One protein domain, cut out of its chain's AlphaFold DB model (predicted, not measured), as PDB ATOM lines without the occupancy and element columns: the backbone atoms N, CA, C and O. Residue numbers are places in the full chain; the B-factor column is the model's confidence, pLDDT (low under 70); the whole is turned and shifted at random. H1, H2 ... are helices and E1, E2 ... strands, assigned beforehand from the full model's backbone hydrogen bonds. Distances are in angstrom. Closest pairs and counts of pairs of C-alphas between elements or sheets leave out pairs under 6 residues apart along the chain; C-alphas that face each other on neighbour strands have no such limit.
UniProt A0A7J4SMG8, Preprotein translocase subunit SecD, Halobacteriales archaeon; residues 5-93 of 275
ATOM      1  N   GLU A   5      20.207 -41.498 -43.997       89.81
ATOM      2  CA  GLU A   5      20.596 -40.092 -44.082       89.81
ATOM      3  C   GLU A   5      20.987 -39.531 -42.705       89.81
ATOM      4  O   GLU A   5      22.044 -38.921 -42.558       89.81
ATOM      5  N   GLY A   6      20.199 -39.822 -41.662       88.44
ATOM      6  CA  GLY A   6      20.513 -39.417 -40.292       88.44
ATOM      7  C   GLY A   6      21.811 -40.038 -39.768       88.44
ATOM      8  O   GLY A   6      22.589 -39.361 -39.101       88.44
ATOM      9  N   ALA A   7      22.080 -41.304 -40.103       89.19
ATOM     10  CA  ALA A   7      23.319 -41.989 -39.742       89.19
ATOM     11  C   ALA A   7      24.534 -41.415 -40.483       89.19
ATOM     12  O   ALA A   7      25.585 -41.230 -39.871       89.19
ATOM     13  N   SER A   8      24.375 -41.092 -41.768       90.69
ATOM     14  CA  SER A   8      25.403 -40.444 -42.586       90.69
ATOM     15  C   SER A   8      25.748 -39.054 -42.048       90.69
ATOM     16  O   SER A   8      26.918 -38.758 -41.807       90.69
ATOM     17  N   ASN A   9      24.732 -38.232 -41.767       92.69
ATOM     18  CA  ASN A   9      24.916 -36.894 -41.202       92.69
ATOM     19  C   ASN A   9      25.592 -36.966 -39.829       92.69
ATOM     20  O   ASN A   9      26.581 -36.280 -39.588       92.69
ATOM     21  N   PHE A  10      25.117 -37.850 -38.946       89.50
ATOM     22  CA  PHE A  10      25.731 -38.058 -37.635       89.50
ATOM     23  C   PHE A  10      27.207 -38.459 -37.746       89.50
ATOM     24  O   PHE A  10      28.058 -37.881 -37.072       89.50
ATOM     25  N   GLN A  11      27.527 -39.416 -38.621       90.75
ATOM     26  CA  GLN A  11      28.901 -39.851 -38.857       90.75
ATOM     27  C   GLN A  11      29.785 -38.705 -39.357       90.75
ATOM     28  O   GLN A  11      30.884 -38.513 -38.837       90.75
ATOM     29  N   MET A  12      29.293 -37.926 -40.321       92.94
ATOM     30  CA  MET A  12      30.003 -36.776 -40.877       92.94
ATOM     31  C   MET A  12      30.306 -35.729 -39.800       92.94
ATOM     32  O   MET A  12      31.454 -35.309 -39.667       92.94
ATOM     33  N   TYR A  13      29.319 -35.366 -38.976       92.25
ATOM     34  CA  TYR A  13      29.523 -34.414 -37.883       92.25
ATOM     35  C   TYR A  13      30.524 -34.934 -36.849       92.25
ATOM     36  O   TYR A  13      31.414 -34.199 -36.427       92.25
ATOM     37  N   MET A  14      30.443 -36.211 -36.469       90.12
ATOM     38  CA  MET A  14      31.387 -36.785 -35.506       90.12
ATOM     39  C   MET A  14      32.828 -36.811 -36.037       90.12
ATOM     40  O   MET A  14      33.768 -36.589 -35.274       90.12
ATOM     41  N   GLN A  15      33.028 -37.030 -37.337       91.06
ATOM     42  CA  GLN A  15      34.351 -36.898 -37.951       91.06
ATOM     43  C   GLN A  15      34.821 -35.439 -37.971       91.06
ATOM     44  O   GLN A  15      35.942 -35.146 -37.557       91.06
ATOM     45  N   GLN A  16      33.949 -34.519 -38.392       91.88
ATOM     46  CA  GLN A  16      34.255 -33.093 -38.508       91.88
ATOM     47  C   GLN A  16      34.657 -32.465 -37.168       91.88
ATOM     48  O   GLN A  16      35.603 -31.683 -37.114       91.88
ATOM     49  N   TYR A  17      33.965 -32.821 -36.084       88.69
ATOM     50  CA  TYR A  17      34.226 -32.297 -34.742       88.69
ATOM     51  C   TYR A  17      35.272 -33.108 -33.956       88.69
ATOM     52  O   TYR A  17      35.437 -32.896 -32.759       88.69
ATOM     53  N   GLY A  18      35.991 -34.037 -34.597       87.38
ATOM     54  CA  GLY A  18      37.127 -34.743 -33.987       87.38
ATOM     55  C   GLY A  18      36.759 -35.874 -33.018       87.38
ATOM     56  O   GLY A  18      37.641 -36.448 -32.378       87.38
ATOM     57  N   PHE A  19      35.485 -36.245 -32.932       88.25
ATOM     58  CA  PHE A  19      34.976 -37.343 -32.105       88.25
ATOM     59  C   PHE A  19      35.363 -38.738 -32.633       88.25
ATOM     60  O   PHE A  19      35.343 -39.719 -31.891       88.25
ATOM     61  N   SER A  20      35.754 -38.835 -33.906       88.06
ATOM     62  CA  SER A  20      36.282 -40.062 -34.513       88.06
ATOM     63  C   SER A  20      37.749 -40.343 -34.160       88.06
ATOM     64  O   SER A  20      38.243 -41.436 -34.440       88.06
ATOM     65  N   SER A  21      38.469 -39.389 -33.553       86.75
ATOM     66  CA  SER A  21      39.860 -39.608 -33.150       86.75
ATOM     67  C   SER A  21      39.943 -40.505 -31.920       86.75
ATOM     68  O   SER A  21      39.306 -40.254 -30.896       86.75
ATOM     69  N   GLN A  22      40.813 -41.511 -31.978       80.06
ATOM     70  CA  GLN A  22      41.051 -42.417 -30.859       80.06
ATOM     71  C   GLN A  22      41.602 -41.688 -29.619       80.06
ATOM     72  O   GLN A  22      41.268 -42.069 -28.498       80.06
ATOM     73  N   SER A  23      42.373 -40.610 -29.811       82.19
ATOM     74  CA  SER A  23      42.874 -39.752 -28.722       82.19
ATOM     75  C   SER A  23      41.757 -39.042 -27.957       82.19
ATOM     76  O   SER A  23      41.944 -38.676 -26.802       82.19
ATOM     77  N   ASN A  24      40.608 -38.853 -28.607       82.38
ATOM     78  CA  ASN A  24      39.461 -38.127 -28.072       82.38
ATOM     79  C   ASN A  24      38.394 -39.087 -27.512       82.38
ATOM     80  O   ASN A  24      37.439 -38.647 -26.867       82.38
ATOM     81  N   SER A  25      38.577 -40.400 -27.695       81.38
ATOM     82  CA  SER A  25      37.733 -41.434 -27.091       81.38
ATOM     83  C   SER A  25      37.914 -41.482 -25.570       81.38
ATOM     84  O   SER A  25      39.003 -41.244 -25.053       81.38
ATOM     85  N   ASN A  26      36.841 -41.778 -24.832       82.12
ATOM     86  CA  ASN A  26      36.844 -41.837 -23.362       82.12
ATOM     87  C   ASN A  26      37.319 -40.556 -22.633       82.12
ATOM     88  O   ASN A  26      37.669 -40.617 -21.456       82.12
ATOM     89  N   THR A  27      37.295 -39.385 -23.280       83.12
ATOM     90  CA  THR A  27      37.826 -38.139 -22.687       83.12
ATOM     91  C   THR A  27      36.825 -37.347 -21.834       83.12
ATOM     92  O   THR A  27      37.159 -36.310 -21.262       83.12
ATOM     93  N   CYS A  28      35.589 -37.832 -21.706       84.31
ATOM     94  CA  CYS A  28      34.543 -37.184 -20.916       84.31
ATOM     95  C   CYS A  28      34.637 -37.572 -19.433       84.31
ATOM     96  O   CYS A  28      33.772 -38.263 -18.893       84.31
ATOM     97  N   THR A  29      35.723 -37.168 -18.773       79.88
ATOM     98  CA  THR A  29      35.971 -37.449 -17.353       79.88
ATOM     99  C   THR A  29      36.510 -36.223 -16.629       79.88
ATOM    100  O   THR A  29      37.124 -35.337 -17.222       79.88
ATOM    101  N   ASN A  30      36.326 -36.177 -15.306       77.31
ATOM    102  CA  ASN A  30      36.812 -35.062 -14.495       77.31
ATOM    103  C   ASN A  30      38.342 -34.978 -14.361       77.31
ATOM    104  O   ASN A  30      38.841 -33.950 -13.911       77.31
ATOM    105  N   SER A  31      39.072 -36.014 -14.778       78.00
ATOM    106  CA  SER A  31      40.535 -36.086 -14.702       78.00
ATOM    107  C   SER A  31      41.263 -35.384 -15.852       78.00
ATOM    108  O   SER A  31      42.462 -35.151 -15.744       78.00
ATOM    109  N   ILE A  32      40.568 -35.042 -16.940       80.44
ATOM    110  CA  ILE A  32      41.166 -34.410 -18.128       80.44
ATOM    111  C   ILE A  32      40.929 -32.889 -18.079       80.44
ATOM    112  O   ILE A  32      39.866 -32.473 -17.621       80.44
ATOM    113  N   PRO A  33      41.860 -32.020 -18.505       81.56
ATOM    114  CA  PRO A  33      41.608 -30.578 -18.627       81.56
ATOM    115  C   PRO A  33      40.392 -30.270 -19.519       81.56
ATOM    116  O   PRO A  33      40.169 -30.956 -20.511       81.56
ATOM    117  N   ARG A  34      39.559 -29.283 -19.147       76.44
ATOM    118  CA  ARG A  34      38.262 -29.006 -19.816       76.44
ATOM    119  C   ARG A  34      38.394 -28.717 -21.314       76.44
ATOM    120  O   ARG A  34      37.513 -29.096 -22.073       76.44
ATOM    121  N   ASP A  35      39.488 -28.087 -21.708       77.44
ATOM    122  CA  ASP A  35      39.895 -27.769 -23.078       77.44
ATOM    123  C   ASP A  35      40.203 -29.004 -23.942       77.44
ATOM    124  O   ASP A  35      40.177 -28.918 -25.165       77.44
ATOM    125  N   LEU A  36      40.442 -30.161 -23.318       76.00
ATOM    126  CA  LEU A  36      40.774 -31.419 -23.989       76.00
ATOM    127  C   LEU A  36      39.665 -32.481 -23.873       76.00
ATOM    128  O   LEU A  36      39.853 -33.619 -24.308       76.00
ATOM    129  N   ARG A  37      38.510 -32.149 -23.276       81.62
ATOM    130  CA  ARG A  37      37.391 -33.092 -23.102       81.62
ATOM    131  C   ARG A  37      36.465 -33.082 -24.310       81.62
ATOM    132  O   ARG A  37      35.896 -32.051 -24.649       81.62
ATOM    133  N   TYR A  38      36.204 -34.263 -24.859       84.81
ATOM    134  CA  TYR A  38      35.146 -34.481 -25.838       84.81
ATOM    135  C   TYR A  38      33.984 -35.213 -25.161       84.81
ATOM    136  O   TYR A  38      34.048 -36.409 -24.869       84.81
ATOM    137  N   CYS A  39      32.916 -34.464 -24.891       87.62
ATOM    138  CA  CYS A  39      31.685 -34.955 -24.284       87.62
ATOM    139  C   CYS A  39      30.508 -34.764 -25.244       87.62
ATOM    140  O   CYS A  39      30.293 -33.674 -25.766       87.62
ATOM    141  N   ILE A  40      29.708 -35.812 -25.427       87.50
ATOM    142  CA  ILE A  40      28.369 -35.715 -26.005       87.50
ATOM    143  C   ILE A  40      27.413 -35.417 -24.854       87.50
ATOM    144  O   ILE A  40      27.202 -36.260 -23.977       87.50
ATOM    145  N   HIS A  41      26.843 -34.216 -24.863       89.12
ATOM    146  CA  HIS A  41      25.848 -33.794 -23.888       89.12
ATOM    147  C   HIS A  41      24.437 -34.086 -24.395       89.12
ATOM    148  O   HIS A  41      24.097 -33.783 -25.536       89.12
ATOM    149  N   THR A  42      23.600 -34.659 -23.534       87.94
ATOM    150  CA  THR A  42      22.145 -34.636 -23.706       87.94
ATOM    151  C   THR A  42      21.613 -33.482 -22.879       87.94
ATOM    152  O   THR A  42      21.833 -33.441 -21.666       87.94
ATOM    153  N   VAL A  43      20.944 -32.550 -23.548       88.44
ATOM    154  CA  VAL A  43      20.393 -31.341 -22.940       88.44
ATOM    155  C   VAL A  43      18.875 -31.456 -22.930       88.44
ATOM    156  O   VAL A  43      18.282 -31.798 -23.953       88.44
ATOM    157  N   LEU A  44      18.265 -31.196 -21.779       87.62
ATOM    158  CA  LEU A  44      16.821 -31.123 -21.589       87.62
ATOM    159  C   LEU A  44      16.504 -29.729 -21.054       87.62
ATOM    160  O   LEU A  44      17.037 -29.355 -20.016       87.62
ATOM    161  N   ASP A  45      15.701 -28.958 -21.784       86.94
ATOM    162  CA  ASP A  45      15.262 -27.610 -21.387       86.94
ATOM    163  C   ASP A  45      16.401 -26.649 -20.985       86.94
ATOM    164  O   ASP A  45      16.241 -25.769 -20.147       86.94
ATOM    165  N   GLY A  46      17.572 -26.802 -21.618       86.81
ATOM    166  CA  GLY A  46      18.774 -25.999 -21.353       86.81
ATOM    167  C   GLY A  46      19.747 -26.618 -20.344       86.81
ATOM    168  O   GLY A  46      20.915 -26.226 -20.318       86.81
ATOM    169  N   ASP A  47      19.326 -27.642 -19.605       89.06
ATOM    170  CA  ASP A  47      20.143 -28.315 -18.600       89.06
ATOM    171  C   ASP A  47      20.807 -29.587 -19.139       89.06
ATOM    172  O   ASP A  47      20.195 -30.420 -19.811       89.06
ATOM    173  N   ILE A  48      22.088 -29.780 -18.813       88.12
ATOM    174  CA  ILE A  48      22.828 -30.996 -19.173       88.12
ATOM    175  C   ILE A  48      22.386 -32.136 -18.244       88.12
ATOM    176  O   ILE A  48      22.840 -32.234 -17.106       88.12
ATOM    177  N   VAL A  49      21.544 -33.038 -18.750       86.88
ATOM    178  CA  VAL A  49      21.032 -34.198 -17.994       86.88
ATOM    179  C   VAL A  49      21.903 -35.441 -18.131       86.88
ATOM    180  O   VAL A  49      21.848 -36.347 -17.299       86.88
ATOM    181  N   TYR A  50      22.723 -35.508 -19.180       87.88
ATOM    182  CA  TYR A  50      23.642 -36.617 -19.395       87.88
ATOM    183  C   TYR A  50      24.877 -36.173 -20.169       87.88
ATOM    184  O   TYR A  50      24.805 -35.319 -21.049       87.88
ATOM    185  N   SER A  51      26.018 -36.771 -19.840       88.50
ATOM    186  CA  SER A  51      27.282 -36.563 -20.543       88.50
ATOM    187  C   SER A  51      27.941 -37.913 -20.771       88.50
ATOM    188  O   SER A  51      28.127 -38.672 -19.820       88.50
ATOM    189  N   ALA A  52      28.310 -38.207 -22.013       86.50
ATOM    190  CA  ALA A  52      29.058 -39.408 -22.356       86.50
ATOM    191  C   ALA A  52      30.257 -39.094 -23.234       86.50
ATOM    192  O   ALA A  52      30.254 -38.156 -24.027       86.50
ATOM    193  N   SER A  53      31.275 -39.935 -23.117       86.44
ATOM    194  CA  SER A  53      32.333 -40.026 -24.113       86.44
ATOM    195  C   SER A  53      31.962 -41.046 -25.186       86.44
ATOM    196  O   SER A  53      31.094 -41.899 -24.994       86.44
ATOM    197  N   ILE A  54      32.651 -40.970 -26.320       87.88
ATOM    198  CA  ILE A  54      32.594 -42.012 -27.341       87.88
ATOM    199  C   ILE A  54      33.551 -43.136 -26.954       87.88
ATOM    200  O   ILE A  54      34.709 -42.887 -26.608       87.88
ATOM    201  N   SER A  55      33.061 -44.374 -27.030       88.56
ATOM    202  CA  SER A  55      33.883 -45.552 -26.778       88.56
ATOM    203  C   SER A  55      34.919 -45.753 -27.896       88.56
ATOM    204  O   SER A  55      34.620 -45.478 -29.058       88.56
ATOM    205  N   PRO A  56      36.103 -46.313 -27.594       88.00
ATOM    206  CA  PRO A  56      37.132 -46.670 -28.574       88.00
ATOM    207  C   PRO A  56      36.634 -47.409 -29.826       88.00
ATOM    208  O   PRO A  56      37.073 -47.157 -30.949       88.00
ATOM    209  N   GLY A  57      35.707 -48.352 -29.636       89.50
ATOM    210  CA  GLY A  57      35.136 -49.117 -30.742       89.50
ATOM    211  C   GLY A  57      34.251 -48.252 -31.636       89.50
ATOM    212  O   GLY A  57      34.333 -48.336 -32.861       89.50
ATOM    213  N   LEU A  58      33.449 -47.374 -31.030       89.69
ATOM    214  CA  LEU A  58      32.586 -46.464 -31.768       89.69
ATOM    215  C   LEU A  58      33.389 -45.361 -32.474       89.69
ATOM    216  O   LEU A  58      33.086 -45.070 -33.626       89.69
ATOM    217  N   SER A  59      34.435 -44.800 -31.854       90.44
ATOM    218  CA  SER A  59      35.315 -43.814 -32.510       90.44
ATOM    219  C   SER A  59      35.974 -44.402 -33.754       90.44
ATOM    220  O   SER A  59      35.957 -43.780 -34.813       90.44
ATOM    221  N   THR A  60      36.462 -45.645 -33.663       91.06
ATOM    222  CA  THR A  60      37.042 -46.369 -34.804       91.06
ATOM    223  C   THR A  60      36.005 -46.619 -35.902       91.06
ATOM    224  O   THR A  60      36.290 -46.403 -37.079       91.06
ATOM    225  N   SER A  61      34.794 -47.048 -35.532       92.12
ATOM    226  CA  SER A  61      33.702 -47.280 -36.485       92.12
ATOM    227  C   SER A  61      33.290 -45.988 -37.203       92.12
ATOM    228  O   SER A  61      33.132 -45.985 -38.423       92.12
ATOM    229  N   LEU A  62      33.204 -44.872 -36.472       91.94
ATOM    230  CA  LEU A  62      32.949 -43.546 -37.034       91.94
ATOM    231  C   LEU A  62      34.080 -43.110 -37.972       91.94
ATOM    232  O   LEU A  62      33.787 -42.628 -39.059       91.94
ATOM    233  N   ALA A  63      35.350 -43.319 -37.608       91.31
ATOM    234  CA  ALA A  63      36.499 -42.968 -38.449       91.31
ATOM    235  C   ALA A  63      36.533 -43.745 -39.775       91.31
ATOM    236  O   ALA A  63      36.872 -43.180 -40.811       91.31
ATOM    237  N   LYS A  64      36.159 -45.029 -39.751       92.88
ATOM    238  CA  LYS A  64      36.118 -45.902 -40.939       92.88
ATOM    239  C   LYS A  64      34.870 -45.731 -41.800       92.88
ATOM    240  O   LYS A  64      34.797 -46.290 -42.889       92.88
ATOM    241  N   GLY A  65      33.882 -44.995 -41.310       90.25
ATOM    242  CA  GLY A  65      32.612 -44.815 -41.997       90.25
ATOM    243  C   GLY A  65      31.625 -45.981 -41.845       90.25
ATOM    244  O   GLY A  65      30.663 -46.085 -42.602       90.25
ATOM    245  N   GLU A  66      31.858 -46.871 -40.879       91.69
ATOM    246  CA  GLU A  66      31.083 -48.101 -40.670       91.69
ATOM    247  C   GLU A  66      29.851 -47.893 -39.770       91.69
ATOM    248  O   GLU A  66      29.024 -48.799 -39.629       91.69
ATOM    249  N   PHE A  67      29.689 -46.709 -39.166       89.88
ATOM    250  CA  PHE A  67      28.559 -46.415 -38.279       89.88
ATOM    251  C   PHE A  67      27.213 -46.490 -39.013       89.88
ATOM    252  O   PHE A  67      26.212 -46.888 -38.419       89.88
ATOM    253  N   ILE A  68      27.196 -46.193 -40.316       88.19
ATOM    254  CA  ILE A  68      26.002 -46.305 -41.169       88.19
ATOM    255  C   ILE A  68      25.426 -47.730 -41.151       88.19
ATOM    256  O   ILE A  68      24.213 -47.890 -41.259       88.19
ATOM    257  N   ASN A  69      26.255 -48.760 -40.951       87.81
ATOM    258  CA  ASN A  69      25.802 -50.152 -40.919       87.81
ATOM    259  C   ASN A  69      25.299 -50.570 -39.534       87.81
ATOM    260  O   ASN A  69      24.287 -51.256 -39.424       87.81
ATOM    261  N   SER A  70      25.999 -50.166 -38.469       85.06
ATOM    262  CA  SER A  70      25.668 -50.590 -37.104       85.06
ATOM    263  C   SER A  70      24.561 -49.746 -36.471       85.06
ATOM    264  O   SER A  70      23.737 -50.293 -35.744       85.06
ATOM    265  N   LYS A  71      24.531 -48.431 -36.740       87.56
ATOM    266  CA  LYS A  71      23.562 -47.437 -36.229       87.56
ATOM    267  C   LYS A  71      23.324 -47.525 -34.714       87.56
ATOM    268  O   LYS A  71      22.251 -47.171 -34.225       87.56
ATOM    269  N   ASN A  72      24.323 -48.002 -33.971       83.06
ATOM    270  CA  ASN A  72      24.202 -48.326 -32.555       83.06
ATOM    271  C   ASN A  72      25.027 -47.357 -31.712       83.06
ATOM    272  O   ASN A  72      26.248 -47.280 -31.837       83.06
ATOM    273  N   PHE A  73      24.346 -46.662 -30.805       83.44
ATOM    274  CA  PHE A  73      24.949 -45.841 -29.764       83.44
ATOM    275  C   PHE A  73      24.466 -46.346 -28.407       83.44
ATOM    276  O   PHE A  73      23.262 -46.430 -28.168       83.44
ATOM    277  N   VAL A  74      25.401 -46.719 -27.534       85.19
ATOM    278  CA  VAL A  74      25.085 -47.261 -26.210       85.19
ATOM    279  C   VAL A  74      25.428 -46.221 -25.159       85.19
ATOM    280  O   VAL A  74      26.569 -45.779 -25.057       85.19
ATOM    281  N   MET A  75      24.427 -45.864 -24.361       85.25
ATOM    282  CA  MET A  75      24.553 -44.944 -23.236       85.25
ATOM    283  C   MET A  75      24.488 -45.749 -21.945       85.25
ATOM    284  O   MET A  75      23.602 -46.585 -21.768       85.25
ATOM    285  N   THR A  76      25.422 -45.496 -21.036       84.00
ATOM    286  CA  THR A  76      25.481 -46.152 -19.726       84.00
ATOM    287  C   THR A  76      25.199 -45.147 -18.624       84.00
ATOM    288  O   THR A  76      25.717 -44.032 -18.659       84.00
ATOM    289  N   SER A  77      24.418 -45.547 -17.625       84.94
ATOM    290  CA  SER A  77      24.107 -44.737 -16.446       84.94
ATOM    291  C   SER A  77      24.426 -45.521 -15.175       84.94
ATOM    292  O   SER A  77      24.397 -46.750 -15.177       84.94
ATOM    293  N   THR A  78      24.728 -44.811 -14.091       85.69
ATOM    294  CA  THR A  78      25.078 -45.397 -12.788       85.69
ATOM    295  C   THR A  78      23.864 -45.916 -12.017       85.69
ATOM    296  O   THR A  78      24.019 -46.739 -11.120       85.69
ATOM    297  N   ASN A  79      22.657 -45.450 -12.354       89.69
ATOM    298  CA  ASN A  79      21.413 -45.831 -11.690       89.69
ATOM    299  C   ASN A  79      20.311 -46.109 -12.722       89.69
ATOM    300  O   ASN A  79      20.170 -45.386 -13.712       89.69
ATOM    301  N   ARG A  80      19.501 -47.139 -12.452       90.31
ATOM    302  CA  ARG A  80      18.338 -47.521 -13.256       90.31
ATOM    303  C   ARG A  80      17.337 -46.376 -13.411       90.31
ATOM    304  O   ARG A  80      16.895 -46.144 -14.527       90.31
ATOM    305  N   THR A  81      17.055 -45.619 -12.349       90.25
ATOM    306  CA  THR A  81      16.120 -44.481 -12.414       90.25
ATOM    307  C   THR A  81      16.581 -43.435 -13.429       90.25
ATOM    308  O   THR A  81      15.813 -43.026 -14.292       90.25
ATOM    309  N   ASN A  82      17.866 -43.069 -13.402       86.69
ATOM    310  CA  ASN A  82      18.428 -42.104 -14.350       86.69
ATOM    311  C   ASN A  82      18.449 -42.660 -15.782       86.69
ATOM    312  O   ASN A  82      18.198 -41.921 -16.731       86.69
ATOM    313  N   ALA A  83      18.740 -43.956 -15.947       89.50
ATOM    314  CA  ALA A  83      18.686 -44.620 -17.249       89.50
ATOM    315  C   ALA A  83      17.266 -44.611 -17.838       89.50
ATOM    316  O   ALA A  83      17.102 -44.359 -19.030       89.50
ATOM    317  N   ASP A  84      16.249 -44.864 -17.010       91.12
ATOM    318  CA  ASP A  84      14.848 -44.873 -17.427       91.12
ATOM    319  C   ASP A  84      14.350 -43.472 -17.796       91.12
ATOM    320  O   ASP A  84      13.760 -43.321 -18.867       91.12
ATOM    321  N   SER A  85      14.660 -42.445 -16.997       88.44
ATOM    322  CA  SER A  85      14.324 -41.052 -17.327       88.44
ATOM    323  C   SER A  85      14.994 -40.594 -18.625       88.44
ATOM    324  O   SER A  85      14.337 -40.040 -19.504       88.44
ATOM    325  N   LEU A  86      16.287 -40.889 -18.804       89.00
ATOM    326  CA  LEU A  86      17.017 -40.556 -20.030       89.00
ATOM    327  C   LEU A  86      16.442 -41.284 -21.253       89.00
ATOM    328  O   LEU A  86      16.231 -40.676 -22.301       89.00
ATOM    329  N   ARG A  87      16.143 -42.581 -21.115       88.88
ATOM    330  CA  ARG A  87      15.511 -43.389 -22.166       88.88
ATOM    331  C   ARG A  87      14.137 -42.842 -22.543       88.88
ATOM    332  O   ARG A  87      13.811 -42.838 -23.728       88.88
ATOM    333  N   LEU A  88      13.335 -42.430 -21.562       88.69
ATOM    334  CA  LEU A  88      12.011 -41.863 -21.792       88.69
ATOM    335  C   LEU A  88      12.116 -40.544 -22.561       88.69
ATOM    336  O   LEU A  88      11.492 -40.422 -23.610       88.69
ATOM    337  N   ASN A  89      12.970 -39.624 -22.109       86.81
ATOM    338  CA  ASN A  89      13.165 -38.321 -22.751       86.81
ATOM    339  C   ASN A  89      13.673 -38.460 -24.194       86.81
ATOM    340  O   ASN A  89      13.127 -37.847 -25.106       86.81
ATOM    341  N   LEU A  90      14.654 -39.337 -24.441       87.25
ATOM    342  CA  LEU A  90      15.168 -39.595 -25.794       87.25
ATOM    343  C   LEU A  90      14.138 -40.268 -26.715       87.25
ATOM    344  O   LEU A  90      14.184 -40.072 -27.927       87.25
ATOM    345  N   ARG A  91      13.223 -41.079 -26.163       86.00
ATOM    346  CA  ARG A  91      12.133 -41.703 -26.932       86.00
ATOM    347  C   ARG A  91      10.987 -40.742 -27.215       86.00
ATOM    348  O   ARG A  91      10.398 -40.843 -28.286       86.00
ATOM    349  N   ALA A  92      10.662 -39.873 -26.263       86.38
ATOM    350  CA  ALA A  92       9.653 -38.835 -26.427       86.38
ATOM    351  C   ALA A  92      10.116 -37.770 -27.434       86.38
ATOM    352  O   ALA A  92       9.307 -37.276 -28.213       86.38
ATOM    353  N   GLY A  93      11.424 -37.491 -27.468       84.06
ATOM    354  CA  GLY A  93      12.012 -36.478 -28.333       84.06
ATOM    355  C   GLY A  93      11.740 -35.059 -27.833       84.06
ATOM    356  O   GLY A  93      11.089 -34.849 -26.811       84.06
TER     357      GLY A  93
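What this domain is: This is residues 5 to 93 of the 275 residues of the protein "Preprotein translocase subunit SecD" of Halobacteriales archaeon (UniProt A0A7J4SMG8). Two groups of parts make this domain: a cluster of the three helices H1, H2 and H3 at one end, and at the other a small two-stranded hairpin, E1 and E2, with the helix H4 beside it. The long link from H1 to E1 loops outward, and its residues 30 to 35 stick out, while residues 71 to 79 run from H3 across to H4. The printed part has 89 residues with four named helices and two named strands, in the order H1 E1 E2 H2 H3 H4, and the sheet, E1 - E2, is antiparallel. The class is mixed, helices and strands; the whole is compact, with a radius of gyration of the C-alphas of 13.6 A and spans of 35 by 34 by 22 A.

Where its parts are: H1 is residues 5 to 16, 16.3 A from first to last C-alpha, and begins at C-alpha 5 at (20.596, -40.092, -44.082). Residues 17 to 39 hold no named element. E1 is residues 40 to 44, 13.2 A long, beginning at C-alpha 40 at (28.369, -35.715, -26.005). E2 is residues 47 to 52, 14.7 A long. H2 is residues 56 to 64, 12.4 A long, and H3 is residues 67 to 70, 5.2 A long. H4, the longest helix, is residues 80 to 92, 18.0 A long, and ends at C-alpha 92 at (9.653, -38.835, -26.427).

How they stand to each other: H1 touches H2 with residues 11 to 15 alone; the closest C-alphas are those of Gln 11 and Leu 62, 5.8 A apart, and the lines are about perpendicular at 78 degrees. H1 touches H3 with residues 7 to 11 alone, the closest C-alphas being those of Ala 7 and Ile 68, 5.3 A apart. H2 and H3 are close but not clearly touching; their closest C-alphas, of Ser 61 and Phe 67, are 5.5 A apart. E1 and E2 form a hairpin, their directions at 154 degrees; N 42 and O 50, at 2.8 A, and N 52 and O 40, at 3.0 A, are within hydrogen-bond range. E1 and H4 are near each other, with 6 pairs of C-alphas within 10 A. The closest C-alphas of E2 and H4 are those of Tyr 50 and Leu 86, 7.7 A apart. H4 touches no helix; H1 and H4 are apart, as are H2 and H4. In H1, H2 and H4 every O i to N i+4 pair is within hydrogen-bond range; H3 is too short for such a pair.

The domain as a whole: The two C-alphas farthest apart, of Glu 5 and Ser 31, are 35.7 A apart. The printed part has no cut. The link from H1 to E1, 23 residues, is long; the link from H3 to H4, 9 residues, is short. The links from E1 to E2, from E2 to H2 and from H2 to H3 are tight. The mean pLDDT of the printed part is 87.0, and no printed residue is under 70.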